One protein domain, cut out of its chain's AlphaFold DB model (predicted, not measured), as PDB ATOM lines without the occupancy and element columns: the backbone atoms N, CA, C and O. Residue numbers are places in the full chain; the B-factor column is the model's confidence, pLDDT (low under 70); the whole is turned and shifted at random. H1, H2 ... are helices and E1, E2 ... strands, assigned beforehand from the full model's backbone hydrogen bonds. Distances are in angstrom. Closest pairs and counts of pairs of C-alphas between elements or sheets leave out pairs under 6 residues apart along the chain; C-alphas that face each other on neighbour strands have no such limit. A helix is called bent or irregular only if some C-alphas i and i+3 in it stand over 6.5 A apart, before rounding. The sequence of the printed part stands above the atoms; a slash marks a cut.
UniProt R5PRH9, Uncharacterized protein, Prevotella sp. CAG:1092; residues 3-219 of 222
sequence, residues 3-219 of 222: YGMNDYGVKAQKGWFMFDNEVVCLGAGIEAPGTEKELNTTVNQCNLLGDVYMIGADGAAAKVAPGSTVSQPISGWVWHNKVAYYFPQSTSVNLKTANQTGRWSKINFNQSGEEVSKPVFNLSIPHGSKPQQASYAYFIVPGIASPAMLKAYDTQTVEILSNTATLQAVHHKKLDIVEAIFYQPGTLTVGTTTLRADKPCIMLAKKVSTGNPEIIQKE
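This is residues 3 to 219 of the 222 residues of an uncharacterized protein of Prevotella sp. CAG:1092 (UniProt R5PRH9). A large, strongly twisted sheet of ten strands, E1 to E10, several of them sharply bent, has a smaller five-stranded sheet packed partly face to face on its E2 and E3, and the hairpin E14 and E15 covers the smaller sheet's other face. At the other end of the long axis, E8 and E9 run out together to the link of residues 104 to 114. The printed part has 217 residues: ten strands, the short helix H1, then seven strands, mostly strand by class, with neighbour strands antiparallel. It is compact, with a radius of gyration of the C-alphas of 19.5 A and spans of 61 by 42 by 32 A.

Start in the branched sheet at E8, residues 83 to 103, which bends by 143 degrees at residue 88. On one side of it find E7, residues 69 to 80, with N 78 and O 85 within hydrogen-bond range at 2.9 A. On the other side are E9, residues 115 to 126, with N 100 and O 118 at 2.8 A, and E10, residues 134 to 142, with N 86 and O 139 at 2.9 A. E7, E8 and E9 make two hairpins and a meander, each strand the antiparallel neighbour of the one before. E9 also has the edge strand E4, residues 40 to 47, with N 46 and O 121 at 3.0 A. E7 also has E5, residues 52 to 55, with N 55 and O 77 at 2.8 A; E5 forms a hairpin with E6, residues 61 to 63, N 54 and O 62 at 2.9 A. E10 neighbours E3, residues 23 to 31, N 25 and O 138 at 2.8 A; E1, residues 3 to 7, E2, residues 10 to 18, and E3 are another meander of two hairpins, with N 5 and O 12 at 2.8 A and N 15 and O 26 at 2.9 A. H1, residues 147 to 152, only grazes this sheet; 0 of its 2 O i to N i+4 pairs are within range, but 3 of 3 O i to N i+3 pairs. In a stack of sheets, face to face in turn, the next runs E11, residues 158 to 163, E12, 167 to 172, E13, 177 to 182, E16, 201 to 206, E17, 214 to 218; E11, E12 and E13 form a meander of two hairpins, and E16 and E17 a hairpin. Look there for N 159 and O 171 at 2.8 A, N 170 and O 179 at 2.9 A, N 180 and O 203 at 2.8 A and N 204 and O 216 at 2.8 A. The closest C-alphas of E3 and E11, Ala 28 and Asn 163, are 6.0 A apart. The hairpin of E14, residues 186 to 190, and E15, 193 to 197, with N 188 and O 195 at 2.8 A, faces that sheet, 9.2 A centre to centre.

Find C-alpha 3 at (8.947, -30.531, 21.822), where E1 begins. E8 runs 28.5 A, E9 29.3 A and E10 26.6 A from first to last C-alpha. E17 ends at C-alpha 218, (-1.423, -21.573, 19.924).

The farthest C-alphas, of Gly 113 and Thr 192, are 63.3 A apart. The printed part has no cut, the link E8 to E9 is long, and no printed residue is under 70 in pLDDT.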
ATOM      1  N   TYR A   3       8.969 -29.081  21.652       93.00
ATOM      2  CA  TYR A   3       8.947 -30.531  21.822       93.00
ATOM      3  C   TYR A   3       9.345 -30.919  23.248       93.00
ATOM      4  O   TYR A   3      10.470 -30.657  23.678       93.00
ATOM      5  N   GLY A   4       8.421 -31.571  23.957       93.81
ATOM      6  CA  GLY A   4       8.683 -32.195  25.251       93.81
ATOM      7  C   GLY A   4       9.117 -33.642  25.061       93.81
ATOM      8  O   GLY A   4       8.281 -34.523  24.882       93.81
ATOM      9  N   MET A   5      10.426 -33.879  25.089       94.12
ATOM     10  CA  MET A   5      11.002 -35.220  25.074       94.12
ATOM     11  C   MET A   5      10.643 -35.935  26.377       94.12
ATOM     12  O   MET A   5      10.852 -35.391  27.463       94.12
ATOM     13  N   ASN A   6      10.135 -37.158  26.256       95.31
ATOM     14  CA  ASN A   6       9.945 -38.094  27.359       95.31
ATOM     15  C   ASN A   6       9.939 -39.518  26.790       95.31
ATOM     16  O   ASN A   6       8.892 -40.156  26.698       95.31
ATOM     17  N   ASP A   7      11.101 -39.967  26.330       93.31
ATOM     18  CA  ASP A   7      11.249 -41.263  25.672       93.31
ATOM     19  C   ASP A   7      12.602 -41.893  26.018       93.31
ATOM     20  O   ASP A   7      13.565 -41.191  26.331       93.31
ATOM     21  N   TYR A   8      12.670 -43.224  26.010       89.81
ATOM     22  CA  TYR A   8      13.873 -44.012  26.308       89.81
ATOM     23  C   TYR A   8      14.609 -43.611  27.605       89.81
ATOM     24  O   TYR A   8      15.832 -43.709  27.696       89.81
ATOM     25  N   GLY A   9      13.873 -43.150  28.624       93.38
ATOM     26  CA  GLY A   9      14.446 -42.703  29.900       93.38
ATOM     27  C   GLY A   9      15.143 -41.338  29.845       93.38
ATOM     28  O   GLY A   9      15.873 -41.000  30.776       93.38
ATOM     29  N   VAL A  10      14.917 -40.564  28.781       96.12
ATOM     30  CA  VAL A  10      15.410 -39.196  28.599       96.12
ATOM     31  C   VAL A  10      14.229 -38.234  28.585       96.12
ATOM     32  O   VAL A  10      13.266 -38.425  27.839       96.12
ATOM     33  N   LYS A  11      14.328 -37.159  29.366       97.38
ATOM     34  CA  LYS A  11      13.400 -36.027  29.311       97.38
ATOM     35  C   LYS A  11      14.134 -34.744  28.971       97.38
ATOM     36  O   LYS A  11      15.298 -34.596  29.324       97.38
ATOM     37  N   ALA A  12      13.459 -33.846  28.260       97.88
ATOM     38  CA  ALA A  12      13.956 -32.516  27.920       97.88
ATOM     39  C   ALA A  12      12.831 -31.648  27.348       97.88
ATOM     40  O   ALA A  12      11.978 -32.148  26.620       97.88
ATOM     41  N   GLN A  13      12.892 -30.340  27.575       98.12
ATOM     42  CA  GLN A  13      12.094 -29.356  26.850       98.12
ATOM     43  C   GLN A  13      12.940 -28.695  25.770       98.12
ATOM     44  O   GLN A  13      13.972 -28.089  26.069       98.12
ATOM     45  N   LYS A  14      12.526 -28.829  24.508       98.38
ATOM     46  CA  LYS A  14      13.253 -28.321  23.339       98.38
ATOM     47  C   LYS A  14      12.411 -27.269  22.626       98.38
ATOM     48  O   LYS A  14      11.313 -27.565  22.158       98.38
ATOM     49  N   GLY A  15      12.954 -26.063  22.516       98.25
ATOM     50  CA  GLY A  15      12.319 -24.919  21.872       98.25
ATOM     51  C   GLY A  15      13.139 -24.410  20.694       98.25
ATOM     52  O   GLY A  15      14.367 -24.356  20.761       98.25
ATOM     53  N   TRP A  16      12.450 -24.015  19.626       98.50
ATOM     54  CA  TRP A  16      13.036 -23.309  18.489       98.50
ATOM     55  C   TRP A  16      12.250 -22.034  18.228       98.50
ATOM     56  O   TRP A  16      11.027 -22.106  18.052       98.50
ATOM     57  N   PHE A  17      12.971 -20.923  18.183       98.56
ATOM     58  CA  PHE A  17      12.448 -19.573  18.013       98.56
ATOM     59  C   PHE A  17      12.995 -19.020  16.704       98.56
ATOM     60  O   PHE A  17      14.209 -19.052  16.500       98.56
ATOM     61  N   MET A  18      12.116 -18.615  15.794       97.88
ATOM     62  CA  MET A  18      12.486 -18.305  14.412       97.88
ATOM     63  C   MET A  18      12.269 -16.822  14.129       97.88
ATOM     64  O   MET A  18      11.130 -16.371  14.064       97.88
ATOM     65  N   PHE A  19      13.356 -16.089  13.901       97.31
ATOM     66  CA  PHE A  19      13.310 -14.676  13.531       97.31
ATOM     67  C   PHE A  19      13.631 -14.488  12.044       97.31
ATOM     68  O   PHE A  19      13.394 -15.387  11.233       97.31
ATOM     69  N   ASP A  20      14.095 -13.300  11.657       94.50
ATOM     70  CA  ASP A  20      14.370 -12.968  10.262       94.50
ATOM     71  C   ASP A  20      15.610 -13.701   9.731       94.50
ATOM     72  O   ASP A  20      15.537 -14.339   8.679       94.50
ATOM     73  N   ASN A  21      16.725 -13.652  10.465       96.00
ATOM     74  CA  ASN A  21      18.019 -14.164  10.011       96.00
ATOM     75  C   ASN A  21      18.552 -15.327  10.848       96.00
ATOM     76  O   ASN A  21      19.511 -15.976  10.430       96.00
ATOM     77  N   GLU A  22      17.950 -15.618  12.000       98.06
ATOM     78  CA  GLU A  22      18.434 -16.655  12.900       98.06
ATOM     79  C   GLU A  22      17.325 -17.507  13.511       98.06
ATOM     80  O   GLU A  22      16.167 -17.112  13.659       98.06
ATOM     81  N   VAL A  23      17.729 -18.714  13.896       98.56
ATOM     82  CA  VAL A  23      16.927 -19.619  14.712       98.56
ATOM     83  C   VAL A  23      17.624 -19.795  16.049       98.56
ATOM     84  O   VAL A  23      18.756 -20.274  16.090       98.56
ATOM     85  N   VAL A  24      16.954 -19.460  17.147       98.75
ATOM     86  CA  VAL A  24      17.451 -19.746  18.496       98.75
ATOM     87  C   VAL A  24      16.947 -21.113  18.933       98.75
ATOM     88  O   VAL A  24      15.745 -21.372  18.955       98.75
ATOM     89  N   CYS A  25      17.874 -21.992  19.298       98.81
ATOM     90  CA  CYS A  25      17.609 -23.351  19.744       98.81
ATOM     91  C   CYS A  25      17.878 -23.452  21.244       98.81
ATOM     92  O   CYS A  25      19.029 -23.392  21.683       98.81
ATOM     93  N   LEU A  26      16.820 -23.658  22.026       98.88
ATOM     94  CA  LEU A  26      16.893 -23.799  23.476       98.88
ATOM     95  C   LEU A  26      16.569 -25.226  23.912       98.88
ATOM     96  O   LEU A  26      15.737 -25.921  23.321       98.88
ATOM     97  N   GLY A  27      17.247 -25.666  24.964       98.56
ATOM     98  CA  GLY A  27      17.001 -26.921  25.653       98.56
ATOM     99  C   GLY A  27      17.100 -26.720  27.154       98.56
ATOM    100  O   GLY A  27      18.060 -26.103  27.608       98.56
ATOM    101  N   ALA A  28      16.147 -27.247  27.913       98.50
ATOM    102  CA  ALA A  28      16.151 -27.193  29.372       98.50
ATOM    103  C   ALA A  28      15.510 -28.440  29.983       98.50
ATOM    104  O   ALA A  28      14.788 -29.174  29.308       98.50
ATOM    105  N   GLY A  29      15.772 -28.676  31.271       97.94
ATOM    106  CA  GLY A  29      15.240 -29.840  31.980       97.94
ATOM    107  C   GLY A  29      15.722 -31.162  31.383       97.94
ATOM    108  O   GLY A  29      14.961 -32.126  31.357       97.94
ATOM    109  N   ILE A  30      16.944 -31.185  30.840       98.19
ATOM    110  CA  ILE A  30      17.525 -32.380  30.231       98.19
ATOM    111  C   ILE A  30      17.937 -33.329  31.355       98.19
ATOM    112  O   ILE A  30      18.867 -33.043  32.113       98.19
ATOM    113  N   GLU A  31      17.239 -34.453  31.472       97.25
ATOM    114  CA  GLU A  31      17.501 -35.460  32.494       97.25
ATOM    115  C   GLU A  31      17.464 -36.875  31.924       97.25
ATOM    116  O   GLU A  31      16.612 -37.219  31.104       97.25
ATOM    117  N   ALA A  32      18.409 -37.699  32.367       96.75
ATOM    118  CA  ALA A  32      18.468 -39.112  32.014       96.75
ATOM    119  C   ALA A  32      19.130 -39.917  33.148       96.75
ATOM    120  O   ALA A  32      20.220 -40.459  32.976       96.75
ATOM    121  N   PRO A  33      18.518 -40.007  34.341       94.31
ATOM    122  CA  PRO A  33      19.174 -40.559  35.532       94.31
ATOM    123  C   PRO A  33      19.600 -42.032  35.390       94.31
ATOM    124  O   PRO A  33      20.489 -42.486  36.108       94.31
ATOM    125  N   GLY A  34      18.987 -42.776  34.463       92.25
ATOM    126  CA  GLY A  34      19.286 -44.186  34.203       92.25
ATOM    127  C   GLY A  34      20.364 -44.457  33.147       92.25
ATOM    128  O   GLY A  34      20.680 -45.623  32.928       92.25
ATOM    129  N   THR A  35      20.920 -43.439  32.468       90.69
ATOM    130  CA  THR A  35      21.944 -43.659  31.426       90.69
ATOM    131  C   THR A  35      23.362 -43.447  31.947       90.69
ATOM    132  O   THR A  35      23.734 -42.347  32.339       90.69
ATOM    133  N   GLU A  36      24.194 -44.487  31.868       93.12
ATOM    134  CA  GLU A  36      25.653 -44.377  32.070       93.12
ATOM    135  C   GLU A  36      26.379 -43.862  30.815       93.12
ATOM    136  O   GLU A  36      27.575 -43.588  30.847       93.12
ATOM    137  N   LYS A  37      25.675 -43.765  29.680       93.19
ATOM    138  CA  LYS A  37      26.240 -43.280  28.417       93.19
ATOM    139  C   LYS A  37      26.105 -41.767  28.306       93.19
ATOM    140  O   LYS A  37      25.115 -41.200  28.760       93.19
ATOM    141  N   GLU A  38      27.066 -41.164  27.616       94.81
ATOM    142  CA  GLU A  38      27.073 -39.750  27.242       94.81
ATOM    143  C   GLU A  38      25.803 -39.366  26.465       94.81
ATOM    144  O   GLU A  38      25.542 -39.895  25.376       94.81
ATOM    145  N   LEU A  39      25.026 -38.423  27.000       96.62
ATOM    146  CA  LEU A  39      23.879 -37.849  26.307       96.62
ATOM    147  C   LEU A  39      24.327 -36.646  25.473       96.62
ATOM    148  O   LEU A  39      25.013 -35.762  25.965       96.62
ATOM    149  N   ASN A  40      23.905 -36.578  24.210       97.25
ATOM    150  CA  ASN A  40      24.300 -35.498  23.306       97.25
ATOM    151  C   ASN A  40      23.085 -34.763  22.743       97.25
ATOM    152  O   ASN A  40      22.072 -35.368  22.398       97.25
ATOM    153  N   THR A  41      23.227 -33.453  22.559       98.31
ATOM    154  CA  THR A  41      22.415 -32.695  21.602       98.31
ATOM    155  C   THR A  41      23.243 -32.424  20.357       98.31
ATOM    156  O   THR A  41      24.238 -31.710  20.422       98.31
ATOM    157  N   THR A  42      22.834 -32.960  19.210       98.50
ATOM    158  CA  THR A  42      23.453 -32.616  17.924       98.50
ATOM    159  C   THR A  42      22.986 -31.230  17.484       98.50
ATOM    160  O   THR A  42      21.785 -30.995  17.355       98.50
ATOM    161  N   VAL A  43      23.935 -30.322  17.258       98.75
ATOM    162  CA  VAL A  43      23.700 -28.978  16.708       98.75
ATOM    163  C   VAL A  43      23.520 -29.072  15.196       98.75
ATOM    164  O   VAL A  43      22.555 -28.546  14.652       98.75
ATOM    165  N   ASN A  44      24.423 -29.786  14.518       98.56
ATOM    166  CA  ASN A  44      24.262 -30.147  13.115       98.56
ATOM    167  C   ASN A  44      25.113 -31.375  12.755       98.56
ATOM    168  O   ASN A  44      26.179 -31.601  13.328       98.56
ATOM    169  N   GLN A  45      24.646 -32.142  11.771       98.25
ATOM    170  CA  GLN A  45      25.393 -33.223  11.147       98.25
ATOM    171  C   GLN A  45      25.119 -33.236   9.637       98.25
ATOM    172  O   GLN A  45      24.044 -33.637   9.196       98.25
ATOM    173  N   CYS A  46      26.092 -32.807   8.836       98.12
ATOM    174  CA  CYS A  46      25.943 -32.669   7.385       98.12
ATOM    175  C   CYS A  46      27.220 -33.080   6.639       98.12
ATOM    176  O   CYS A  46      28.253 -33.358   7.248       98.12
ATOM    177  N   ASN A  47      27.165 -33.132   5.304       97.94
ATOM    178  CA  ASN A  47      28.374 -33.346   4.507       97.94
ATOM    179  C   ASN A  47      29.375 -32.220   4.785       97.94
ATOM    180  O   ASN A  47      29.032 -31.040   4.705       97.94
ATOM    181  N   LEU A  48      30.621 -32.586   5.067       98.12
ATOM    182  CA  LEU A  48      31.700 -31.625   5.239       98.12
ATOM    183  C   LEU A  48      32.087 -31.058   3.870       98.12
ATOM    184  O   LEU A  48      32.695 -31.741   3.049       98.12
ATOM    185  N   LEU A  49      31.708 -29.803   3.638       96.50
ATOM    186  CA  LEU A  49      32.046 -29.030   2.445       96.50
ATOM    187  C   LEU A  49      32.901 -27.819   2.828       96.50
ATOM    188  O   LEU A  49      32.454 -26.982   3.610       96.50
ATOM    189  N   GLY A  50      34.103 -27.722   2.263       96.06
ATOM    190  CA  GLY A  50      35.034 -26.631   2.550       96.06
ATOM    191  C   GLY A  50      35.566 -26.636   3.985       96.06
ATOM    192  O   GLY A  50      35.571 -27.658   4.671       96.06
ATOM    193  N   ASP A  51      36.040 -25.471   4.412       97.50
ATOM    194  CA  ASP A  51      36.694 -25.281   5.702       97.50
ATOM    195  C   ASP A  51      35.698 -25.085   6.853       97.50
ATOM    196  O   ASP A  51      34.573 -24.613   6.668       97.50
ATOM    197  N   VAL A  52      36.155 -25.405   8.063       98.44
ATOM    198  CA  VAL A  52      35.441 -25.163   9.320       98.44
ATOM    199  C   VAL A  52      36.261 -24.197  10.163       98.44
ATOM    200  O   VAL A  52      37.481 -24.341  10.263       98.44
ATOM    201  N   TYR A  53      35.596 -23.224  10.779       98.19
ATOM    202  CA  TYR A  53      36.242 -22.234  11.637       98.19
ATOM    203  C   TYR A  53      35.568 -22.178  13.002       98.19
ATOM    204  O   TYR A  53      34.343 -22.230  13.094       98.19
ATOM    205  N   MET A  54      36.370 -22.031  14.052       97.81
ATOM    206  CA  MET A  54      35.913 -21.686  15.396       97.81
ATOM    207  C   MET A  54      36.375 -20.263  15.709       97.81
ATOM    208  O   MET A  54      37.515 -19.907  15.421       97.81
ATOM    209  N   ILE A  55      35.485 -19.444  16.262       96.88
ATOM    210  CA  ILE A  55      35.746 -18.049  16.621       96.88
ATOM    211  C   ILE A  55      35.348 -17.877  18.083       96.88
ATOM    212  O   ILE A  55      34.167 -17.969  18.409       96.88
ATOM    213  N   GLY A  56      36.327 -17.686  18.965       92.56
ATOM    214  CA  GLY A  56      36.085 -17.497  20.394       92.56
ATOM    215  C   GLY A  56      35.711 -16.055  20.748       92.56
ATOM    216  O   GLY A  56      35.437 -15.224  19.882       92.56
ATOM    217  N   ALA A  57      35.754 -15.747  22.044       83.38
ATOM    218  CA  ALA A  57      35.494 -14.403  22.566       83.38
ATOM    219  C   ALA A  57      36.535 -13.353  22.123       83.38
ATOM    220  O   ALA A  57      36.247 -12.161  22.146       83.38
ATOM    221  N   ASP A  58      37.724 -13.785  21.698       84.19
ATOM    222  CA  ASP A  58      38.767 -12.925  21.124       84.19
ATOM    223  C   ASP A  58      38.438 -12.441  19.697       84.19
ATOM    224  O   ASP A  58      39.119 -11.567  19.160       84.19
ATOM    225  N   GLY A  59      37.396 -13.001  19.070       86.38
ATOM    226  CA  GLY A  59      36.970 -12.667  17.714       86.38
ATOM    227  C   GLY A  59      37.918 -13.161  16.615       86.38
ATOM    228  O   GLY A  59      37.710 -12.831  15.439       86.38
ATOM    229  N   ALA A  60      38.948 -13.941  16.956       90.44
ATOM    230  CA  ALA A  60      39.898 -14.482  15.996       90.44
ATOM    231  C   ALA A  60      39.362 -15.784  15.390       90.44
ATOM    232  O   ALA A  60      38.953 -16.704  16.096       90.44
ATOM    233  N   ALA A  61      39.366 -15.876  14.058       94.38
ATOM    234  CA  ALA A  61      38.934 -17.087  13.375       94.38
ATOM    235  C   ALA A  61      40.067 -18.114  13.303       94.38
ATOM    236  O   ALA A  61      41.041 -17.925  12.575       94.38
ATOM    237  N   ALA A  62      39.904 -19.227  14.015       95.31
ATOM    238  CA  ALA A  62      40.804 -20.368  13.972       95.31
ATOM    239  C   ALA A  62      40.247 -21.437  13.025       95.31
ATOM    240  O   ALA A  62      39.146 -21.956  13.225       95.31
ATOM    241  N   LYS A  63      41.007 -21.768  11.978       97.00
ATOM    242  CA  LYS A  63      40.661 -22.864  11.070       97.00
ATOM    243  C   LYS A  63      40.846 -24.201  11.787       97.00
ATOM    244  O   LYS A  63      41.909 -24.467  12.344       97.00
ATOM    245  N   VAL A  64      39.830 -25.050  11.732       96.75
ATOM    246  CA  VAL A  64      39.879 -26.414  12.262       96.75
ATOM    247  C   VAL A  64      40.639 -27.298  11.274       96.75
ATOM    248  O   VAL A  64      40.381 -27.261  10.068       96.75
ATOM    249  N   ALA A  65      41.603 -28.071  11.774       94.50
ATOM    250  CA  ALA A  65      42.402 -28.957  10.937       94.50
ATOM    251  C   ALA A  65      41.517 -30.054  10.302       94.50
ATOM    252  O   ALA A  65      40.690 -30.645  10.996       94.50
ATOM    253  N   PRO A  66      41.675 -30.373   9.006       90.94
ATOM    254  CA  PRO A  66      40.921 -31.458   8.381       90.94
ATOM    255  C   PRO A  66      41.122 -32.794   9.108       90.94
ATOM    256  O   PRO A  66      42.240 -33.124   9.504       90.94
ATOM    257  N   GLY A  67      40.058 -33.584   9.269       93.31
ATOM    258  CA  GLY A  67      40.136 -34.882   9.947       93.31
ATOM    259  C   GLY A  67      40.182 -34.793  11.475       93.31
ATOM    260  O   GLY A  67      40.264 -35.830  12.134       93.31
ATOM    261  N   SER A  68      40.130 -33.592  12.061       91.94
ATOM    262  CA  SER A  68      40.261 -33.427  13.504       91.94
ATOM    263  C   SER A  68      38.977 -33.770  14.257       91.94
ATOM    264  O   SER A  68      37.852 -33.641  13.757       91.94
ATOM    265  N   THR A  69      39.168 -34.136  15.521       95.38
ATOM    266  CA  THR A  69      38.131 -34.106  16.553       95.38
ATOM    267  C   THR A  69      38.551 -33.078  17.594       95.38
ATOM    268  O   THR A  69      39.681 -33.119  18.073       95.38
ATOM    269  N   VAL A  70      37.662 -32.141  17.899       95.69
ATOM    270  CA  VAL A  70      37.875 -31.063  18.864       95.69
ATOM    271  C   VAL A  70      36.817 -31.191  19.952       95.69
ATOM    272  O   VAL A  70      35.629 -31.265  19.644       95.69
ATOM    273  N   SER A  71      37.253 -31.200  21.209       96.75
ATOM    274  CA  SER A  71      36.389 -31.230  22.391       96.75
ATOM    275  C   SER A  71      36.841 -30.139  23.349       96.75
ATOM    276  O   SER A  71      37.849 -30.293  24.036       96.75
ATOM    277  N   GLN A  72      36.138 -29.009  23.348       95.19
ATOM    278  CA  GLN A  72      36.495 -27.845  24.160       95.19
ATOM    279  C   GLN A  72      35.270 -26.957  24.417       95.19
ATOM    280  O   GLN A  72      34.305 -27.015  23.650       95.19
ATOM    281  N   PRO A  73      35.288 -26.112  25.460       96.50
ATOM    282  CA  PRO A  73      34.301 -25.053  25.598       96.50
ATOM    283  C   PRO A  73      34.452 -24.002  24.492       96.50
ATOM    284  O   PRO A  73      35.561 -23.672  24.062       96.50
ATOM    285  N   ILE A  74      33.326 -23.439  24.064       96.19
ATOM    286  CA  ILE A  74      33.265 -22.267  23.196       96.19
ATOM    287  C   ILE A  74      32.200 -21.289  23.694       96.19
ATOM    288  O   ILE A  74      31.083 -21.673  24.025       96.19
ATOM    289  N   SER A  75      32.564 -20.011  23.723       95.50
ATOM    290  CA  SER A  75      31.639 -18.880  23.759       95.50
ATOM    291  C   SER A  75      31.961 -18.045  22.527       95.50
ATOM    292  O   SER A  75      33.084 -17.547  22.410       95.50
ATOM    293  N   GLY A  76      31.048 -17.999  21.560       96.75
ATOM    294  CA  GLY A  76      31.343 -17.501  20.217       96.75
ATOM    295  C   GLY A  76      30.753 -18.382  19.122       96.75
ATOM    296  O   GLY A  76      29.631 -18.860  19.247       96.75
ATOM    297  N   TRP A  77      31.485 -18.580  18.030       98.19
ATOM    298  CA  TRP A  77      30.948 -19.133  16.792       98.19
ATOM    299  C   TRP A  77      31.653 -20.401  16.328       98.19
ATOM    300  O   TRP A  77      32.877 -20.505  16.373       98.19
ATOM    301  N   VAL A  78      30.882 -21.312  15.744       98.44
ATOM    302  CA  VAL A  78      31.384 -22.303  14.788       98.44
ATOM    303  C   VAL A  78      30.807 -21.963  13.420       98.44
ATOM    304  O   VAL A  78      29.603 -21.777  13.296       98.44
ATOM    305  N   TRP A  79      31.635 -21.877  12.385       98.56
ATOM    306  CA  TRP A  79      31.199 -21.600  11.017       98.56
ATOM    307  C   TRP A  79      31.538 -22.772  10.101       98.56
ATOM    308  O   TRP A  79      32.671 -23.260  10.102       98.56
ATOM    309  N   HIS A  80      30.567 -23.198   9.293       98.44
ATOM    310  CA  HIS A  80      30.749 -24.217   8.264       98.44
ATOM    311  C   HIS A  80      29.783 -23.995   7.095       98.44
ATOM    312  O   HIS A  80      28.587 -23.808   7.297       98.44
ATOM    313  N   ASN A  81      30.304 -24.029   5.863       97.69
ATOM    314  CA  ASN A  81      29.522 -24.022   4.621       97.69
ATOM    315  C   ASN A  81      28.366 -22.998   4.598       97.69
ATOM    316  O   ASN A  81      27.214 -23.324   4.313       97.69
ATOM    317  N   LYS A  82      28.699 -21.737   4.893       98.06
ATOM    318  CA  LYS A  82      27.774 -20.594   4.923       98.06
ATOM    319  C   LYS A  82      26.712 -20.612   6.028       98.06
ATOM    320  O   LYS A  82      25.758 -19.837   5.969       98.06
ATOM    321  N   VAL A  83      26.877 -21.459   7.038       98.62
ATOM    322  CA  VAL A  83      26.047 -21.483   8.244       98.62
ATOM    323  C   VAL A  83      26.940 -21.238   9.451       98.62
ATOM    324  O   VAL A  83      28.018 -21.820   9.567       98.62
ATOM    325  N   ALA A  84      26.497 -20.360  10.343       98.44
ATOM    326  CA  ALA A  84      27.157 -20.108  11.610       98.44
ATOM    327  C   ALA A  84      26.305 -20.607  12.779       98.44
ATOM    328  O   ALA A  84      25.079 -20.513  12.754       98.44
ATOM    329  N   TYR A  85      26.975 -21.121  13.802       98.62
ATOM    330  CA  TYR A  85      26.390 -21.598  15.045       98.62
ATOM    331  C   TYR A  85      26.921 -20.739  16.185       98.62
ATOM    332  O   TYR A  85      28.118 -20.793  16.467       98.62
ATOM    333  N   TYR A  86      26.062 -19.929  16.802       98.38
ATOM    334  CA  TYR A  86      26.446 -19.067  17.920       98.38
ATOM    335  C   TYR A  86      26.190 -19.757  19.253       98.38
ATOM    336  O   TYR A  86      25.103 -20.286  19.466       98.38
ATOM    337  N   PHE A  87      27.146 -19.683  20.167       98.06
ATOM    338  CA  PHE A  87      27.036 -20.143  21.544       98.06
ATOM    339  C   PHE A  87      27.117 -18.910  22.456       98.06
ATOM    340  O   PHE A  87      28.216 -18.386  22.658       98.06
ATOM    341  N   PRO A  88      25.976 -18.412  22.980       95.88
ATOM    342  CA  PRO A  88      25.921 -17.169  23.761       95.88
ATOM    343  C   PRO A  88      26.563 -17.294  25.150       95.88
ATOM    344  O   PRO A  88      26.851 -16.297  25.805       95.88
ATOM    345  N   GLN A  89      26.765 -18.526  25.614       94.00
ATOM    346  CA  GLN A  89      27.412 -18.864  26.874       94.00
ATOM    347  C   GLN A  89      28.514 -19.885  26.601       94.00
ATOM    348  O   GLN A  89      28.438 -20.634  25.624       94.00
ATOM    349  N   SER A  90      29.515 -19.945  27.484       96.44
ATOM    350  CA  SER A  90      30.572 -20.957  27.408       96.44
ATOM    351  C   SER A  90      29.964 -22.360  27.440       96.44
ATOM    352  O   SER A  90      29.446 -22.796  28.466       96.44
ATOM    353  N   THR A  91      30.001 -23.042  26.299       96.75
ATOM    354  CA  THR A  91      29.348 -24.333  26.073       96.75
ATOM    355  C   THR A  91      30.389 -25.338  25.611       96.75
ATOM    356  O   THR A  91      31.080 -25.099  24.622       96.75
ATOM    357  N   SER A  92      30.510 -26.470  26.303       97.44
ATOM    358  CA  SER A  92      31.316 -27.593  25.817       97.44
ATOM    359  C   SER A  92      30.749 -28.093  24.494       97.44
ATOM    360  O   SER A  92      29.560 -28.388  24.404       97.44
ATOM    361  N   VAL A  93      31.595 -28.202  23.472       98.19
ATOM    362  CA  VAL A  93      31.213 -28.752  22.171       98.19
ATOM    363  C   VAL A  93      32.151 -29.875  21.764       98.19
ATOM    364  O   VAL A  93      33.350 -29.831  22.034       98.19
ATOM    365  N   ASN A  94      31.590 -30.858  21.070       98.25
ATOM    366  CA  ASN A  94      32.320 -31.866  20.323       98.25
ATOM    367  C   ASN A  94      32.147 -31.569  18.834       98.25
ATOM    368  O   ASN A  94      31.030 -31.576  18.319       98.25
ATOM    369  N   LEU A  95      33.252 -31.315  18.143       98.31
ATOM    370  CA  LEU A  95      33.294 -31.076  16.707       98.31
ATOM    371  C   LEU A  95      34.158 -32.141  16.037       98.31
ATOM    372  O   LEU A  95      35.348 -32.259  16.316       98.31
ATOM    373  N   LYS A  96      33.573 -32.894  15.109       97.81
ATOM    374  CA  LYS A  96      34.254 -33.922  14.320       97.81
ATOM    375  C   LYS A  96      34.142 -33.606  12.831       97.81
ATOM    376  O   LYS A  96      33.043 -33.408  12.318       97.81
ATOM    377  N   THR A  97      35.282 -33.600  12.142       97.00
ATOM    378  CA  THR A  97      35.392 -33.321  10.699       97.00
ATOM    379  C   THR A  97      36.022 -34.507   9.964       97.00
ATOM    380  O   THR A  97      37.119 -34.426   9.423       97.00
ATOM    381  N   ALA A  98      35.352 -35.661   9.984       94.69
ATOM    382  CA  ALA A  98      35.946 -36.926   9.542       94.69
ATOM    383  C   ALA A  98      35.034 -37.725   8.607       94.69
ATOM    384  O   ALA A  98      33.807 -37.587   8.635       94.69
ATOM    385  N   ASN A  99      35.641 -38.622   7.826       96.06
ATOM    386  CA  ASN A  99      34.909 -39.561   6.985       96.06
ATOM    387  C   ASN A  99      34.028 -40.489   7.829       96.06
ATOM    388  O   ASN A  99      34.463 -41.030   8.848       96.06
ATOM    389  N   GLN A 100      32.783 -40.666   7.396       95.81
ATOM    390  CA  GLN A 100      31.874 -41.698   7.882       95.81
ATOM    391  C   GLN A 100      31.687 -42.729   6.774       95.81
ATOM    392  O   GLN A 100      31.405 -42.364   5.630       95.81
ATOM    393  N   THR A 101      31.839 -44.003   7.125       97.06
ATOM    394  CA  THR A 101      31.711 -45.130   6.194       97.06
ATOM    395  C   THR A 101      30.481 -45.959   6.544       97.06
ATOM    396  O   THR A 101      30.233 -46.272   7.710       97.06
ATOM    397  N   GLY A 102      29.700 -46.321   5.531       96.62
ATOM    398  CA  GLY A 102      28.491 -47.125   5.669       96.62
ATOM    399  C   GLY A 102      28.191 -47.929   4.409       96.62
ATOM    400  O   GLY A 102      28.917 -47.852   3.426       96.62
ATOM    401  N   ARG A 103      27.116 -48.716   4.441       97.69
ATOM    402  CA  ARG A 103      26.619 -49.515   3.308       97.69
ATOM    403  C   ARG A 103      25.115 -49.300   3.229       97.69
ATOM    404  O   ARG A 103      24.474 -49.249   4.281       97.69
ATOM    405  N   TRP A 104      24.540 -49.210   2.032       97.69
ATOM    406  CA  TRP A 104      23.085 -49.060   1.896       97.69
ATOM    407  C   TRP A 104      22.334 -50.266   2.473       97.69
ATOM    408  O   TRP A 104      21.307 -50.091   3.130       97.69
ATOM    409  N   SER A 105      22.912 -51.464   2.348       97.56
ATOM    410  CA  SER A 105      22.386 -52.696   2.942       97.56
ATOM    411  C   SER A 105      22.175 -52.642   4.464       97.56
ATOM    412  O   SER A 105      21.317 -53.354   4.977       97.56
ATOM    413  N   LYS A 106      22.896 -51.778   5.205       96.75
ATOM    414  CA  LYS A 106      22.719 -51.622   6.665       96.75
ATOM    415  C   LYS A 106      21.410 -50.933   7.058       96.75
ATOM    416  O   LYS A 106      20.955 -51.128   8.178       96.75
ATOM    417  N   ILE A 107      20.842 -50.112   6.175       96.75
ATOM    418  CA  ILE A 107      19.573 -49.405   6.421       96.75
ATOM    419  C   ILE A 107      18.421 -49.964   5.581       96.75
ATOM    420  O   ILE A 107      17.261 -49.786   5.932       96.75
ATOM    421  N   ASN A 108      18.733 -50.660   4.487       96.56
ATOM    422  CA  ASN A 108      17.774 -51.388   3.670       96.56
ATOM    423  C   ASN A 108      18.461 -52.615   3.066       96.56
ATOM    424  O   ASN A 108      19.224 -52.481   2.112       96.56
ATOM    425  N   PHE A 109      18.175 -53.803   3.600       95.62
ATOM    426  CA  PHE A 109      18.873 -55.047   3.251       95.62
ATOM    427  C   PHE A 109      18.806 -55.426   1.759       95.62
ATOM    428  O   PHE A 109      19.653 -56.187   1.303       95.62
ATOM    429  N   ASN A 110      17.852 -54.877   0.995       97.56
ATOM    430  CA  ASN A 110      17.715 -55.091  -0.452       97.56
ATOM    431  C   ASN A 110      18.626 -54.191  -1.310       97.56
ATOM    432  O   ASN A 110      18.586 -54.267  -2.535       97.56
ATOM    433  N   GLN A 111      19.398 -53.293  -0.698       97.56
ATOM    434  CA  GLN A 111      20.285 -52.363  -1.397       97.56
ATOM    435  C   GLN A 111      21.733 -52.856  -1.445       97.56
ATOM    436  O   GLN A 111      22.111 -53.813  -0.770       97.56
ATOM    437  N   SER A 112      22.560 -52.154  -2.229       96.62
ATOM    438  CA  SER A 112      23.978 -52.476  -2.402       96.62
ATOM    439  C   SER A 112      24.703 -52.669  -1.066       96.62
ATOM    440  O   SER A 112      24.603 -51.865  -0.129       96.62
ATOM    441  N   GLY A 113      25.475 -53.751  -1.016       96.88
ATOM    442  CA  GLY A 113      26.438 -54.024   0.034       96.88
ATOM    443  C   GLY A 113      27.784 -53.353  -0.208       96.88
ATOM    444  O   GLY A 113      28.738 -53.716   0.451       96.88
ATOM    445  N   GLU A 114      27.954 -52.425  -1.133       97.94
ATOM    446  CA  GLU A 114      29.239 -51.732  -1.264       97.94
ATOM    447  C   GLU A 114      29.436 -50.700  -0.149       97.94
ATOM    448  O   GLU A 114      28.478 -50.095   0.346       97.94
ATOM    449  N   GLU A 115      30.686 -50.528   0.284       98.00
ATOM    450  CA  GLU A 115      31.030 -49.477   1.236       98.00
ATOM    451  C   GLU A 115      31.066 -48.117   0.543       98.00
ATOM    452  O   GLU A 115      31.677 -47.932  -0.505       98.00
ATOM    453  N   VAL A 116      30.423 -47.144   1.174       97.56
ATOM    454  CA  VAL A 116      30.409 -45.745   0.771       97.56
ATOM    455  C   VAL A 116      31.008 -44.938   1.911       97.56
ATOM    456  O   VAL A 116      30.578 -45.071   3.058       97.56
ATOM    457  N   SER A 117      31.977 -44.079   1.600       97.56
ATOM    458  CA  SER A 117      32.608 -43.179   2.566       97.56
ATOM    459  C   SER A 117      32.407 -41.726   2.149       97.56
ATOM    460  O   SER A 117      32.608 -41.381   0.983       97.56
ATOM    461  N   LYS A 118      31.981 -40.869   3.083       96.75
ATOM    462  CA  LYS A 118      31.804 -39.426   2.853       96.75
ATOM    463  C   LYS A 118      32.349 -38.605   4.022       96.75
ATOM    464  O   LYS A 118      32.168 -39.022   5.168       96.75
ATOM    465  N   PRO A 119      32.960 -37.436   3.770       97.19
ATOM    466  CA  PRO A 119      33.386 -36.532   4.831       97.19
ATOM    467  C   PRO A 119      32.156 -35.880   5.483       97.19
ATOM    468  O   PRO A 119      31.254 -35.403   4.792       97.19
ATOM    469  N   VAL A 120      32.106 -35.862   6.818       98.12
ATOM    470  CA  VAL A 120      30.962 -35.352   7.593       98.12
ATOM    471  C   VAL A 120      31.429 -34.327   8.618       98.12
ATOM    472  O   VAL A 120      32.395 -34.553   9.347       98.12
ATOM    473  N   PHE A 121      30.711 -33.208   8.667       98.56
ATOM    474  CA  PHE A 121      30.745 -32.238   9.748       98.56
ATOM    475  C   PHE A 121      29.742 -32.693  10.805       98.56
ATOM    476  O   PHE A 121      28.569 -32.890  10.489       98.56
ATOM    477  N   ASN A 122      30.191 -32.883  12.040       98.44
ATOM    478  CA  ASN A 122      29.335 -33.216  13.173       98.44
ATOM    479  C   ASN A 122      29.691 -32.303  14.346       98.44
ATOM    480  O   ASN A 122      30.816 -32.357  14.839       98.44
ATOM    481  N   LEU A 123      28.738 -31.474  14.758       98.75
ATOM    482  CA  LEU A 123      28.845 -30.588  15.909       98.75
ATOM    483  C   LEU A 123      27.775 -30.983  16.928       98.75
ATOM    484  O   LEU A 123      26.582 -30.979  16.610       98.75
ATOM    485  N   SER A 124      28.188 -31.293  18.153       98.69
ATOM    486  CA  SER A 124      27.291 -31.663  19.246       98.69
ATOM    487  C   SER A 124      27.678 -31.011  20.570       98.69
ATOM    488  O   SER A 124      28.803 -30.554  20.763       98.69
ATOM    489  N   ILE A 125      26.717 -30.978  21.486       98.75
ATOM    490  CA  ILE A 125      26.865 -30.539  22.871       98.75
ATOM    491  C   ILE A 125      26.727 -31.790  23.752       98.75
ATOM    492  O   ILE A 125      25.627 -32.365  23.786       98.75
ATOM    493  N   PRO A 126      27.808 -32.248  24.407       98.06
ATOM    494  CA  PRO A 126      27.744 -33.303  25.414       98.06
ATOM    495  C   PRO A 126      27.083 -32.794  26.707       98.06
ATOM    496  O   PRO A 126      27.347 -31.675  27.143       98.06
ATOM    497  N   HIS A 127      26.240 -33.625  27.322       97.19
ATOM    498  CA  HIS A 127      25.540 -33.357  28.591       97.19
ATOM    499  C   HIS A 127      26.037 -34.241  29.744       97.19
ATOM    500  O   HIS A 127      25.553 -34.126  30.868       97.19
ATOM    501  N   GLY A 128      26.992 -35.126  29.476       96.00
ATOM    502  CA  GLY A 128      27.491 -36.139  30.392       96.00
ATOM    503  C   GLY A 128      26.624 -37.398  30.444       96.00
ATOM    504  O   GLY A 128      25.588 -37.533  29.782       96.00
ATOM    505  N   SER A 129      27.058 -38.339  31.279       96.19
ATOM    506  CA  SER A 129      26.239 -39.444  31.785       96.19
ATOM    507  C   SER A 129      25.347 -38.964  32.931       96.19
ATOM    508  O   SER A 129      25.782 -38.143  33.739       96.19
ATOM    509  N   LYS A 130      24.139 -39.522  33.057       96.12
ATOM    510  CA  LYS A 130      23.163 -39.171  34.107       96.12
ATOM    511  C   LYS A 130      22.945 -37.658  34.303       96.12
ATOM    512  O   LYS A 130      22.979 -37.195  35.447       96.12
ATOM    513  N   PRO A 131      22.711 -36.875  33.231       96.62
ATOM    514  CA  PRO A 131      22.434 -35.454  33.380       96.62
ATOM    515  C   PRO A 131      21.215 -35.237  34.277       96.62
ATOM    516  O   PRO A 131      20.245 -36.004  34.232       96.62
ATOM    517  N   GLN A 132      21.274 -34.176  35.079       95.69
ATOM    518  CA  GLN A 132      20.193 -33.726  35.948       95.69
ATOM    519  C   GLN A 132      19.931 -32.257  35.643       95.69
ATOM    520  O   GLN A 132      20.778 -31.410  35.919       95.69
ATOM    521  N   GLN A 133      18.771 -31.965  35.048       96.38
ATOM    522  CA  GLN A 133      18.352 -30.602  34.704       96.38
ATOM    523  C   GLN A 133      19.374 -29.836  33.835       96.38
ATOM    524  O   GLN A 133      19.509 -28.619  33.946       96.38
ATOM    525  N   ALA A 134      20.082 -30.538  32.942       97.88
ATOM    526  CA  ALA A 134      21.006 -29.909  32.005       97.88
ATOM    527  C   ALA A 134      20.256 -29.032  30.981       97.88
ATOM    528  O   ALA A 134      19.034 -29.123  30.806       97.88
ATOM    529  N   SER A 135      20.994 -28.152  30.308       98.38
ATOM    530  CA  SER A 135      20.444 -27.206  29.337       98.38
ATOM    531  C   SER A 135      21.423 -26.944  28.193       98.38
ATOM    532  O   SER A 135      22.611 -27.242  28.291       98.38
ATOM    533  N   TYR A 136      20.916 -26.404  27.089       98.62
ATOM    534  CA  TYR A 136      21.734 -25.837  26.022       98.62
ATOM    535  C   TYR A 136      21.070 -24.586  25.450       98.62
ATOM    536  O   TYR A 136      19.845 -24.442  25.483       98.62
ATOM    537  N   ALA A 137      21.888 -23.722  24.858       98.69
ATOM    538  CA  ALA A 137      21.448 -22.619  24.020       98.69
ATOM    539  C   ALA A 137      22.444 -22.439  22.874       98.69
ATOM    540  O   ALA A 137      23.648 -22.347  23.107       98.69
ATOM    541  N   TYR A 138      21.950 -22.396  21.642       98.75
ATOM    542  CA  TYR A 138      22.756 -22.024  20.481       98.75
ATOM    543  C   TYR A 138      21.875 -21.410  19.399       98.75
ATOM    544  O   TYR A 138      20.670 -21.657  19.370       98.75
ATOM    545  N   PHE A 139      22.452 -20.582  18.533       98.56
ATOM    546  CA  PHE A 139      21.724 -19.968  17.421       98.56
ATOM    547  C   PHE A 139      22.223 -20.567  16.114       98.56
ATOM    548  O   PHE A 139      23.401 -20.898  16.000       98.56
ATOM    549  N   ILE A 140      21.348 -20.683  15.126       98.62
ATOM    550  CA  ILE A 140      21.690 -21.045  13.753       98.62
ATOM    551  C   ILE A 140      21.494 -19.799  12.897       98.62
ATOM    552  O   ILE A 140      20.376 -19.301  12.800       98.62
ATOM    553  N   VAL A 141      22.564 -19.332  12.258       98.44
ATOM    554  CA  VAL A 141      22.559 -18.158  11.378       98.44
ATOM    555  C   VAL A 141      22.987 -18.595   9.971       98.44
ATOM    556  O   VAL A 141      24.185 -18.755   9.703       98.44
ATOM    557  N   PRO A 142      22.038 -18.894   9.067       97.69
ATOM    558  CA  PRO A 142      22.341 -19.207   7.674       97.69
ATOM    559  C   PRO A 142      22.806 -17.971   6.885       97.69
ATOM    560  O   PRO A 142      22.648 -16.831   7.304       97.69
ATOM    561  N   GLY A 143      23.371 -18.197   5.696       96.94
ATOM    562  CA  GLY A 143      23.692 -17.126   4.743       96.94
ATOM    563  C   GLY A 143      24.985 -16.353   5.031       96.94
ATOM    564  O   GLY A 143      25.292 -15.390   4.332       96.94
ATOM    565  N   ILE A 144      25.790 -16.787   6.002       97.50
ATOM    566  CA  ILE A 144      27.058 -16.140   6.358       97.50
ATOM    567  C   ILE A 144      28.142 -16.549   5.357       97.50
ATOM    568  O   ILE A 144      28.775 -17.586   5.518       97.50
ATOM    569  N   ALA A 145      28.377 -15.755   4.308       96.31
ATOM    570  CA  ALA A 145      29.232 -16.161   3.185       96.31
ATOM    571  C   ALA A 145      30.696 -16.471   3.565       96.31
ATOM    572  O   ALA A 145      31.334 -17.280   2.893       96.31
ATOM    573  N   SER A 146      31.221 -15.865   4.634       96.62
ATOM    574  CA  SER A 146      32.547 -16.168   5.183       96.62
ATOM    575  C   SER A 146      32.601 -15.917   6.698       96.62
ATOM    576  O   SER A 146      31.837 -15.086   7.197       96.62
ATOM    577  N   PRO A 147      33.537 -16.548   7.440       95.69
ATOM    578  CA  PRO A 147      33.712 -16.294   8.873       95.69
ATOM    579  C   PRO A 147      33.952 -14.815   9.213       95.69
ATOM    580  O   PRO A 147      33.566 -14.356  10.283       95.69
ATOM    581  N   ALA A 148      34.558 -14.044   8.303       94.44
ATOM    582  CA  ALA A 148      34.848 -12.628   8.517       94.44
ATOM    583  C   ALA A 148      33.580 -11.768   8.671       94.44
ATOM    584  O   ALA A 148      33.619 -10.755   9.371       94.44
ATOM    585  N   MET A 149      32.456 -12.177   8.069       94.94
ATOM    586  CA  MET A 149      31.183 -11.453   8.170       94.94
ATOM    587  C   MET A 149      30.571 -11.507   9.574       94.94
ATOM    588  O   MET A 149      29.783 -10.633   9.920       94.94
ATOM    589  N   LEU A 150      30.962 -12.480  10.406       94.75
ATOM    590  CA  LEU A 150      30.443 -12.620  11.771       94.75
ATOM    591  C   LEU A 150      30.794 -11.436  12.672       94.75
ATOM    592  O   LEU A 150      30.090 -11.188  13.642       94.75
ATOM    593  N   LYS A 151      31.825 -10.656  12.323       91.50
ATOM    594  CA  LYS A 151      32.170  -9.415  13.033       91.50
ATOM    595  C   LYS A 151      31.064  -8.359  12.974       91.50
ATOM    596  O   LYS A 151      31.015  -7.501  13.845       91.50
ATOM    597  N   ALA A 152      30.217  -8.398  11.944       91.62
ATOM    598  CA  ALA A 152      29.112  -7.461  11.769       91.62
ATOM    599  C   ALA A 152      27.794  -7.958  12.390       91.62
ATOM    600  O   ALA A 152      26.817  -7.213  12.406       91.62
ATOM    601  N   TYR A 153      27.745  -9.207  12.866       93.38
ATOM    602  CA  TYR A 153      26.552  -9.752  13.502       93.38
ATOM    603  C   TYR A 153      26.432  -9.208  14.928       93.38
ATOM    604  O   TYR A 153      27.311  -9.433  15.761       93.38
ATOM    605  N   ASP A 154      25.333  -8.517  15.221       94.44
ATOM    606  CA  ASP A 154      25.054  -8.019  16.565       94.44
ATOM    607  C   ASP A 154      24.439  -9.119  17.441       94.44
ATOM    608  O   ASP A 154      23.245  -9.414  17.376       94.44
ATOM    609  N   THR A 155      25.262  -9.707  18.306       91.50
ATOM    610  CA  THR A 155      24.833 -10.761  19.235       91.50
ATOM    611  C   THR A 155      23.927 -10.258  20.358       91.50
ATOM    612  O   THR A 155      23.339 -11.079  21.055       91.50
ATOM    613  N   GLN A 156      23.784  -8.941  20.543       93.56
ATOM    614  CA  GLN A 156      22.948  -8.347  21.593       93.56
ATOM    615  C   GLN A 156      21.498  -8.111  21.157       93.56
ATOM    616  O   GLN A 156      20.638  -7.856  22.009       93.56
ATOM    617  N   THR A 157      21.226  -8.194  19.848       95.81
ATOM    618  CA  THR A 157      19.886  -8.010  19.274       95.81
ATOM    619  C   THR A 157      18.906  -9.083  19.762       95.81
ATOM    620  O   THR A 157      17.731  -8.777  19.980       95.81
ATOM    621  N   VAL A 158      19.381 -10.311  19.984       97.69
ATOM    622  CA  VAL A 158      18.565 -11.445  20.428       97.69
ATOM    623  C   VAL A 158      18.908 -11.800  21.866       97.69
ATOM    624  O   VAL A 158      20.039 -12.156  22.187       97.69
ATOM    625  N   GLU A 159      17.915 -11.727  22.739       97.69
ATOM    626  CA  GLU A 159      18.053 -11.956  24.170       97.69
ATOM    627  C   GLU A 159      17.261 -13.191  24.595       97.69
ATOM    628  O   GLU A 159      16.060 -13.291  24.351       97.69
ATOM    629  N   ILE A 160      17.919 -14.132  25.272       98.56
ATOM    630  CA  ILE A 160      17.235 -15.251  25.926       98.56
ATOM    631  C   ILE A 160      16.697 -14.747  27.265       98.56
ATOM    632  O   ILE A 160      17.466 -14.516  28.195       98.56
ATOM    633  N   LEU A 161      15.377 -14.604  27.368       98.44
ATOM    634  CA  LEU A 161      14.699 -14.153  28.584       98.44
ATOM    635  C   LEU A 161      14.523 -15.283  29.603       98.44
ATOM    636  O   LEU A 161      14.535 -15.053  30.809       98.44
ATOM    637  N   SER A 162      14.324 -16.513  29.122       98.56
ATOM    638  CA  SER A 162      14.180 -17.700  29.966       98.56
ATOM    639  C   SER A 162      14.593 -18.951  29.205       98.56
ATOM    640  O   SER A 162      14.276 -19.102  28.024       98.56
ATOM    641  N   ASN A 163      15.251 -19.882  29.894       98.69
ATOM    642  CA  ASN A 163      15.503 -21.230  29.396       98.69
ATOM    643  C   ASN A 163      15.362 -22.250  30.533       98.69
ATOM    644  O   ASN A 163      16.350 -22.748  31.069       98.69
ATOM    645  N   THR A 164      14.124 -22.529  30.935       98.44
ATOM    646  CA  THR A 164      13.804 -23.476  32.012       98.44
ATOM    647  C   THR A 164      12.876 -24.583  31.514       98.44
ATOM    648  O   THR A 164      12.313 -24.506  30.421       98.44
ATOM    649  N   ALA A 165      12.683 -25.624  32.329       97.31
ATOM    650  CA  ALA A 165      11.756 -26.717  32.025       97.31
ATOM    651  C   ALA A 165      10.272 -26.282  31.996       97.31
ATOM    652  O   ALA A 165       9.416 -27.051  31.563       97.31
ATOM    653  N   THR A 166       9.952 -25.078  32.481       97.50
ATOM    654  CA  THR A 166       8.579 -24.554  32.552       97.50
ATOM    655  C   THR A 166       8.327 -23.423  31.558       97.50
ATOM    656  O   THR A 166       7.200 -23.277  31.086       97.50
ATOM    657  N   LEU A 167       9.363 -22.657  31.202       98.31
ATOM    658  CA  LEU A 167       9.279 -21.512  30.304       98.31
ATOM    659  C   LEU A 167      10.577 -21.339  29.511       98.31
ATOM    660  O   LEU A 167      11.655 -21.144  30.077       98.31
ATOM    661  N   GLN A 168      10.454 -21.304  28.189       98.81
ATOM    662  CA  GLN A 168      11.522 -20.865  27.293       98.81
ATOM    663  C   GLN A 168      11.055 -19.621  26.546       98.81
ATOM    664  O   GLN A 168       9.959 -19.629  25.994       98.81
ATOM    665  N   ALA A 169      11.850 -18.557  26.539       98.69
ATOM    666  CA  ALA A 169      11.457 -17.299  25.918       98.69
ATOM    667  C   ALA A 169      12.654 -16.540  25.351       98.69
ATOM    668  O   ALA A 169      13.716 -16.477  25.977       98.69
ATOM    669  N   VAL A 170      12.451 -15.937  24.181       98.69
ATOM    670  CA  VAL A 170      13.460 -15.173  23.449       98.69
ATOM    671  C   VAL A 170      12.855 -13.856  22.971       98.69
ATOM    672  O   VAL A 170      11.722 -13.825  22.494       98.69
ATOM    673  N   HIS A 171      13.616 -12.772  23.096       98.44
ATOM    674  CA  HIS A 171      13.251 -11.433  22.661       98.44
ATOM    675  C   HIS A 171      14.208 -10.941  21.577       98.44
ATOM    676  O   HIS A 171      15.406 -10.797  21.811       98.44
ATOM    677  N   HIS A 172      13.668 -10.636  20.403       98.31
ATOM    678  CA  HIS A 172      14.403  -9.982  19.334       98.31
ATOM    679  C   HIS A 172      14.178  -8.467  19.395       98.31
ATOM    680  O   HIS A 172      13.216  -7.941  18.828       98.31
ATOM    681  N   LYS A 173      15.093  -7.743  20.044       97.06
ATOM    682  CA  LYS A 173      14.946  -6.319  20.403       97.06
ATOM    683  C   LYS A 173      14.689  -5.413  19.202       97.06
ATOM    684  O   LYS A 173      13.856  -4.519  19.268       97.06
ATOM    685  N   LYS A 174      15.370  -5.658  18.080       96.50
ATOM    686  CA  LYS A 174      15.234  -4.837  16.863       96.50
ATOM    687  C   LYS A 174      13.897  -5.038  16.138       96.50
ATOM    688  O   LYS A 174      13.417  -4.118  15.485       96.50
ATOM    689  N   LEU A 175      13.309  -6.231  16.245       97.19
ATOM    690  CA  LEU A 175      11.993  -6.538  15.671       97.19
ATOM    691  C   LEU A 175      10.875  -6.234  16.678       97.19
ATOM    692  O   LEU A 175       9.712  -6.168  16.292       97.19
ATOM    693  N   ASP A 176      11.240  -6.049  17.951       97.12
ATOM    694  CA  ASP A 176      10.340  -5.924  19.093       97.12
ATOM    695  C   ASP A 176       9.369  -7.116  19.174       97.12
ATOM    696  O   ASP A 176       8.155  -6.956  19.301       97.12
ATOM    697  N   ILE A 177       9.908  -8.332  19.015       98.19
ATOM    698  CA  ILE A 177       9.148  -9.590  19.043       98.19
ATOM    699  C   ILE A 177       9.643 -10.460  20.191       98.19
ATOM    700  O   ILE A 177      10.831 -10.765  20.279       98.19
ATOM    701  N   VAL A 178       8.713 -10.907  21.029       98.31
ATOM    702  CA  VAL A 178       8.933 -11.955  22.023       98.31
ATOM    703  C   VAL A 178       8.248 -13.221  21.550       98.31
ATOM    704  O   VAL A 178       7.049 -13.225  21.285       98.31
ATOM    705  N   GLU A 179       8.997 -14.310  21.503       98.50
ATOM    706  CA  GLU A 179       8.444 -15.646  21.356       98.50
ATOM    707  C   GLU A 179       8.648 -16.410  22.667       98.50
ATOM    708  O   GLU A 179       9.747 -16.434  23.222       98.50
ATOM    709  N   ALA A 180       7.586 -17.028  23.179       98.38
ATOM    710  CA  ALA A 180       7.584 -17.742  24.447       98.38
ATOM    711  C   ALA A 180       6.870 -19.091  24.321       98.38
ATOM    712  O   ALA A 180       5.816 -19.214  23.700       98.38
ATOM    713  N   ILE A 181       7.443 -20.107  24.952       98.19
ATOM    714  CA  ILE A 181       6.878 -21.442  25.100       98.19
ATOM    715  C   ILE A 181       6.640 -21.659  26.591       98.19
ATOM    716  O   ILE A 181       7.581 -21.863  27.360       98.19
ATOM    717  N   PHE A 182       5.372 -21.611  26.988       97.62
ATOM    718  CA  PHE A 182       4.916 -21.945  28.328       97.62
ATOM    719  C   PHE A 182       4.604 -23.442  28.366       97.62
ATOM    720  O   PHE A 182       3.604 -23.889  27.808       97.62
ATOM    721  N   TYR A 183       5.453 -24.233  29.020       96.00
ATOM    722  CA  TYR A 183       5.190 -25.658  29.267       96.00
ATOM    723  C   TYR A 183       4.272 -25.867  30.480       96.00
ATOM    724  O   TYR A 183       3.677 -26.931  30.641       96.00
ATOM    725  N   GLN A 184       4.154 -24.844  31.327       95.38
ATOM    726  CA  GLN A 184       3.252 -24.751  32.472       95.38
ATOM    727  C   GLN A 184       2.660 -23.333  32.543       95.38
ATOM    728  O   GLN A 184       3.227 -22.420  31.938       95.38
ATOM    729  N   PRO A 185       1.552 -23.120  33.281       97.00
ATOM    730  CA  PRO A 185       1.053 -21.778  33.563       97.00
ATOM    731  C   PRO A 185       2.155 -20.899  34.158       97.00
ATOM    732  O   PRO A 185       2.919 -21.344  35.017       97.00
ATOM    733  N   GLY A 186       2.244 -19.652  33.712       97.50
ATOM    734  CA  GLY A 186       3.347 -18.785  34.092       97.50
ATOM    735  C   GLY A 186       3.209 -17.358  33.591       97.50
ATOM    736  O   GLY A 186       2.263 -16.994  32.891       97.50
ATOM    737  N   THR A 187       4.198 -16.557  33.969       97.75
ATOM    738  CA  THR A 187       4.277 -15.135  33.653       97.75
ATOM    739  C   THR A 187       5.670 -14.811  33.132       97.75
ATOM    740  O   THR A 187       6.660 -15.329  33.647       97.75
ATOM    741  N   LEU A 188       5.740 -13.940  32.132       97.69
ATOM    742  CA  LEU A 188       6.968 -13.388  31.579       97.69
ATOM    743  C   LEU A 188       6.845 -11.863  31.527       97.69
ATOM    744  O   LEU A 188       5.948 -11.340  30.869       97.69
ATOM    745  N   THR A 189       7.749 -11.151  32.197       96.06
ATOM    746  CA  THR A 189       7.795  -9.682  32.170       96.06
ATOM    747  C   THR A 189       8.932  -9.217  31.269       96.06
ATOM    748  O   THR A 189      10.071  -9.642  31.441       96.06
ATOM    749  N   VAL A 190       8.623  -8.331  30.321       94.31
ATOM    750  CA  VAL A 190       9.582  -7.713  29.398       94.31
ATOM    751  C   VAL A 190       9.364  -6.204  29.425       94.31
ATOM    752  O   VAL A 190       8.349  -5.699  28.945       94.31
ATOM    753  N   GLY A 191      10.301  -5.473  30.036       89.56
ATOM    754  CA  GLY A 191      10.121  -4.047  30.312       89.56
ATOM    755  C   GLY A 191       8.885  -3.805  31.183       89.56
ATOM    756  O   GLY A 191       8.782  -4.337  32.285       89.56
ATOM    757  N   THR A 192       7.935  -3.015  30.681       90.00
ATOM    758  CA  THR A 192       6.657  -2.721  31.353       90.00
ATOM    759  C   THR A 192       5.526  -3.683  30.980       90.00
ATOM    760  O   THR A 192       4.434  -3.581  31.535       90.00
ATOM    761  N   THR A 193       5.752  -4.597  30.033       93.75
ATOM    762  CA  THR A 193       4.732  -5.521  29.532       93.75
ATOM    763  C   THR A 193       4.838  -6.864  30.243       93.75
ATOM    764  O   THR A 193       5.911  -7.459  30.317       93.75
ATOM    765  N   THR A 194       3.704  -7.376  30.719       95.56
ATOM    766  CA  THR A 194       3.612  -8.700  31.342       95.56
ATOM    767  C   THR A 194       2.767  -9.620  30.469       95.56
ATOM    768  O   THR A 194       1.572  -9.394  30.296       95.56
ATOM    769  N   LEU A 195       3.382 -10.679  29.947       95.75
ATOM    770  CA  LEU A 195       2.712 -11.766  29.242       95.75
ATOM    771  C   LEU A 195       2.365 -12.865  30.249       95.75
ATOM    772  O   LEU A 195       3.216 -13.278  31.038       95.75
ATOM    773  N   ARG A 196       1.124 -13.350  30.235       96.38
ATOM    774  CA  ARG A 196       0.649 -14.387  31.159       96.38
ATOM    775  C   ARG A 196      -0.059 -15.496  30.395       96.38
ATOM    776  O   ARG A 196      -0.910 -15.215  29.559       96.38
ATOM    777  N   ALA A 197       0.257 -16.735  30.750       96.75
ATOM    778  CA  ALA A 197      -0.432 -17.926  30.282       96.75
ATOM    779  C   ALA A 197      -1.002 -18.685  31.488       96.75
ATOM    780  O   ALA A 197      -0.292 -18.974  32.451       96.75
ATOM    781  N   ASP A 198      -2.295 -18.994  31.459       96.12
ATOM    782  CA  ASP A 198      -2.979 -19.805  32.472       96.12
ATOM    783  C   ASP A 198      -2.922 -21.310  32.165       96.12
ATOM    784  O   ASP A 198      -3.264 -22.132  33.016       96.12
ATOM    785  N   LYS A 199      -2.467 -21.670  30.961       95.00
ATOM    786  CA  LYS A 199      -2.290 -23.032  30.449       95.00
ATOM    787  C   LYS A 199      -1.030 -23.114  29.581       95.00
ATOM    788  O   LYS A 199      -0.556 -22.078  29.118       95.00
ATOM    789  N   PRO A 200      -0.498 -24.322  29.324       95.50
ATOM    790  CA  PRO A 200       0.603 -24.487  28.386       95.50
ATOM    791  C   PRO A 200       0.241 -23.966  26.990       95.50
ATOM    792  O   PRO A 200      -0.779 -24.357  26.420       95.50
ATOM    793  N   CYS A 201       1.074 -23.092  26.433       96.19
ATOM    794  CA  CYS A 201       0.865 -22.511  25.114       96.19
ATOM    795  C   CYS A 201       2.181 -22.040  24.485       96.19
ATOM    796  O   CYS A 201       3.206 -21.884  25.150       96.19
ATOM    797  N   ILE A 202       2.138 -21.800  23.177       96.69
ATOM    798  CA  ILE A 202       3.167 -21.059  22.452       96.69
ATOM    799  C   ILE A 202       2.593 -19.680  22.150       96.69
ATOM    800  O   ILE A 202       1.478 -19.576  21.636       96.69
ATOM    801  N   MET A 203       3.352 -18.637  22.461       97.12
ATOM    802  CA  MET A 203       2.961 -17.245  22.299       97.12
ATOM    803  C   MET A 203       4.010 -16.495  21.481       97.12
ATOM    804  O   MET A 203       5.205 -16.631  21.721       97.12
ATOM    805  N   LEU A 204       3.549 -15.676  20.543       97.62
ATOM    806  CA  LEU A 204       4.333 -14.676  19.833       97.62
ATOM    807  C   LEU A 204       3.690 -13.317  20.108       97.62
ATOM    808  O   LEU A 204       2.521 -13.109  19.794       97.62
ATOM    809  N   ALA A 205       4.447 -12.400  20.698       97.56
ATOM    810  CA  ALA A 205       4.025 -11.041  21.006       97.56
ATOM    811  C   ALA A 205       4.890 -10.048  20.225       97.56
ATOM    812  O   ALA A 205       6.104 -10.007  20.414       97.56
ATOM    813  N   LYS A 206       4.281  -9.245  19.350       97.56
ATOM    814  CA  LYS A 206       4.962  -8.175  18.603       97.56
ATOM    815  C   LYS A 206       4.736  -6.831  19.276       97.56
ATOM    816  O   LYS A 206       3.682  -6.616  19.869       97.56
ATOM    817  N   LYS A 207       5.665  -5.897  19.081       95.75
ATOM    818  CA  LYS A 207       5.638  -4.544  19.648       95.75
ATOM    819  C   LYS A 207       5.602  -4.552  21.184       95.75
ATOM    820  O   LYS A 207       4.868  -3.766  21.790       95.75
ATOM    821  N   VAL A 208       6.330  -5.479  21.821       93.75
ATOM    822  CA  VAL A 208       6.233  -5.718  23.272       93.75
ATOM    823  C   VAL A 208       6.627  -4.488  24.087       93.75
ATOM    824  O   VAL A 208       6.021  -4.222  25.126       93.75
ATOM    825  N   SER A 209       7.584  -3.700  23.594       90.06
ATOM    826  CA  SER A 209       8.066  -2.484  24.251       90.06
ATOM    827  C   SER A 209       7.015  -1.369  24.361       90.06
ATOM    828  O   SER A 209       7.154  -0.470  25.185       90.06
ATOM    829  N   THR A 210       5.937  -1.433  23.569       88.81
ATOM    830  CA  THR A 210       4.902  -0.383  23.507       88.81
ATOM    831  C   THR A 210       3.863  -0.450  24.629       88.81
ATOM    832  O   THR A 210       3.026   0.444  24.737       88.81
ATOM    833  N   GLY A 211       3.854  -1.520  25.429       83.88
ATOM    834  CA  GLY A 211       2.798  -1.782  26.416       83.88
ATOM    835  C   GLY A 211       1.519  -2.401  25.834       83.88
ATOM    836  O   GLY A 211       0.727  -2.952  26.590       83.88
ATOM    837  N   ASN A 212       1.331  -2.360  24.508       88.44
ATOM    838  CA  ASN A 212       0.153  -2.886  23.807       88.44
ATOM    839  C   ASN A 212       0.561  -3.879  22.702       88.44
ATOM    840  O   ASN A 212       0.445  -3.560  21.514       88.44
ATOM    841  N   PRO A 213       1.076  -5.069  23.064       93.94
ATOM    842  CA  PRO A 213       1.551  -6.026  22.077       93.94
ATOM    843  C   PRO A 213       0.420  -6.634  21.240       93.94
ATOM    844  O   PRO A 213      -0.667  -6.927  21.738       93.94
ATOM    845  N   GLU A 214       0.717  -6.922  19.974       96.19
ATOM    846  CA  GLU A 214      -0.088  -7.835  19.158       96.19
ATOM    847  C   GLU A 214       0.289  -9.273  19.534       96.19
ATOM    848  O   GLU A 214       1.449  -9.658  19.380       96.19
ATOM    849  N   ILE A 215      -0.671 -10.061  20.027       95.56
ATOM    850  CA  ILE A 215      -0.427 -11.422  20.524       95.56
ATOM    851  C   ILE A 215      -1.032 -12.456  19.574       95.56
ATOM    852  O   ILE A 215      -2.232 -12.453  19.303       95.56
ATOM    853  N   ILE A 216      -0.200 -13.396  19.140       95.75
ATOM    854  CA  ILE A 216      -0.591 -14.628  18.461       95.75
ATOM    855  C   ILE A 216      -0.290 -15.779  19.419       95.75
ATOM    856  O   ILE A 216       0.820 -15.884  19.934       95.75
ATOM    857  N   GLN A 217      -1.260 -16.659  19.656       93.50
ATOM    858  CA  GLN A 217      -1.073 -17.817  20.529       93.50
ATOM    859  C   GLN A 217      -1.573 -19.109  19.894       93.50
ATOM    860  O   GLN A 217      -2.495 -19.099  19.076       93.50
ATOM    861  N   LYS A 218      -0.982 -20.232  20.307       92.62
ATOM    862  CA  LYS A 218      -1.423 -21.573  19.924       92.62
ATOM    863  C   LYS A 218      -1.251 -22.569  21.068       92.62
ATOM    864  O   LYS A 218      -0.220 -22.582  21.738       92.62
ATOM    865  N   GLU A 219      -2.242 -23.438  21.246       86.88
ATOM    866  CA  GLU A 219      -2.161 -24.608  22.127       86.88
ATOM    867  C   GLU A 219      -1.496 -25.774  21.367       86.88
ATOM    868  O   GLU A 219      -1.993 -26.174  20.310       86.88
TER     869      GLU A 219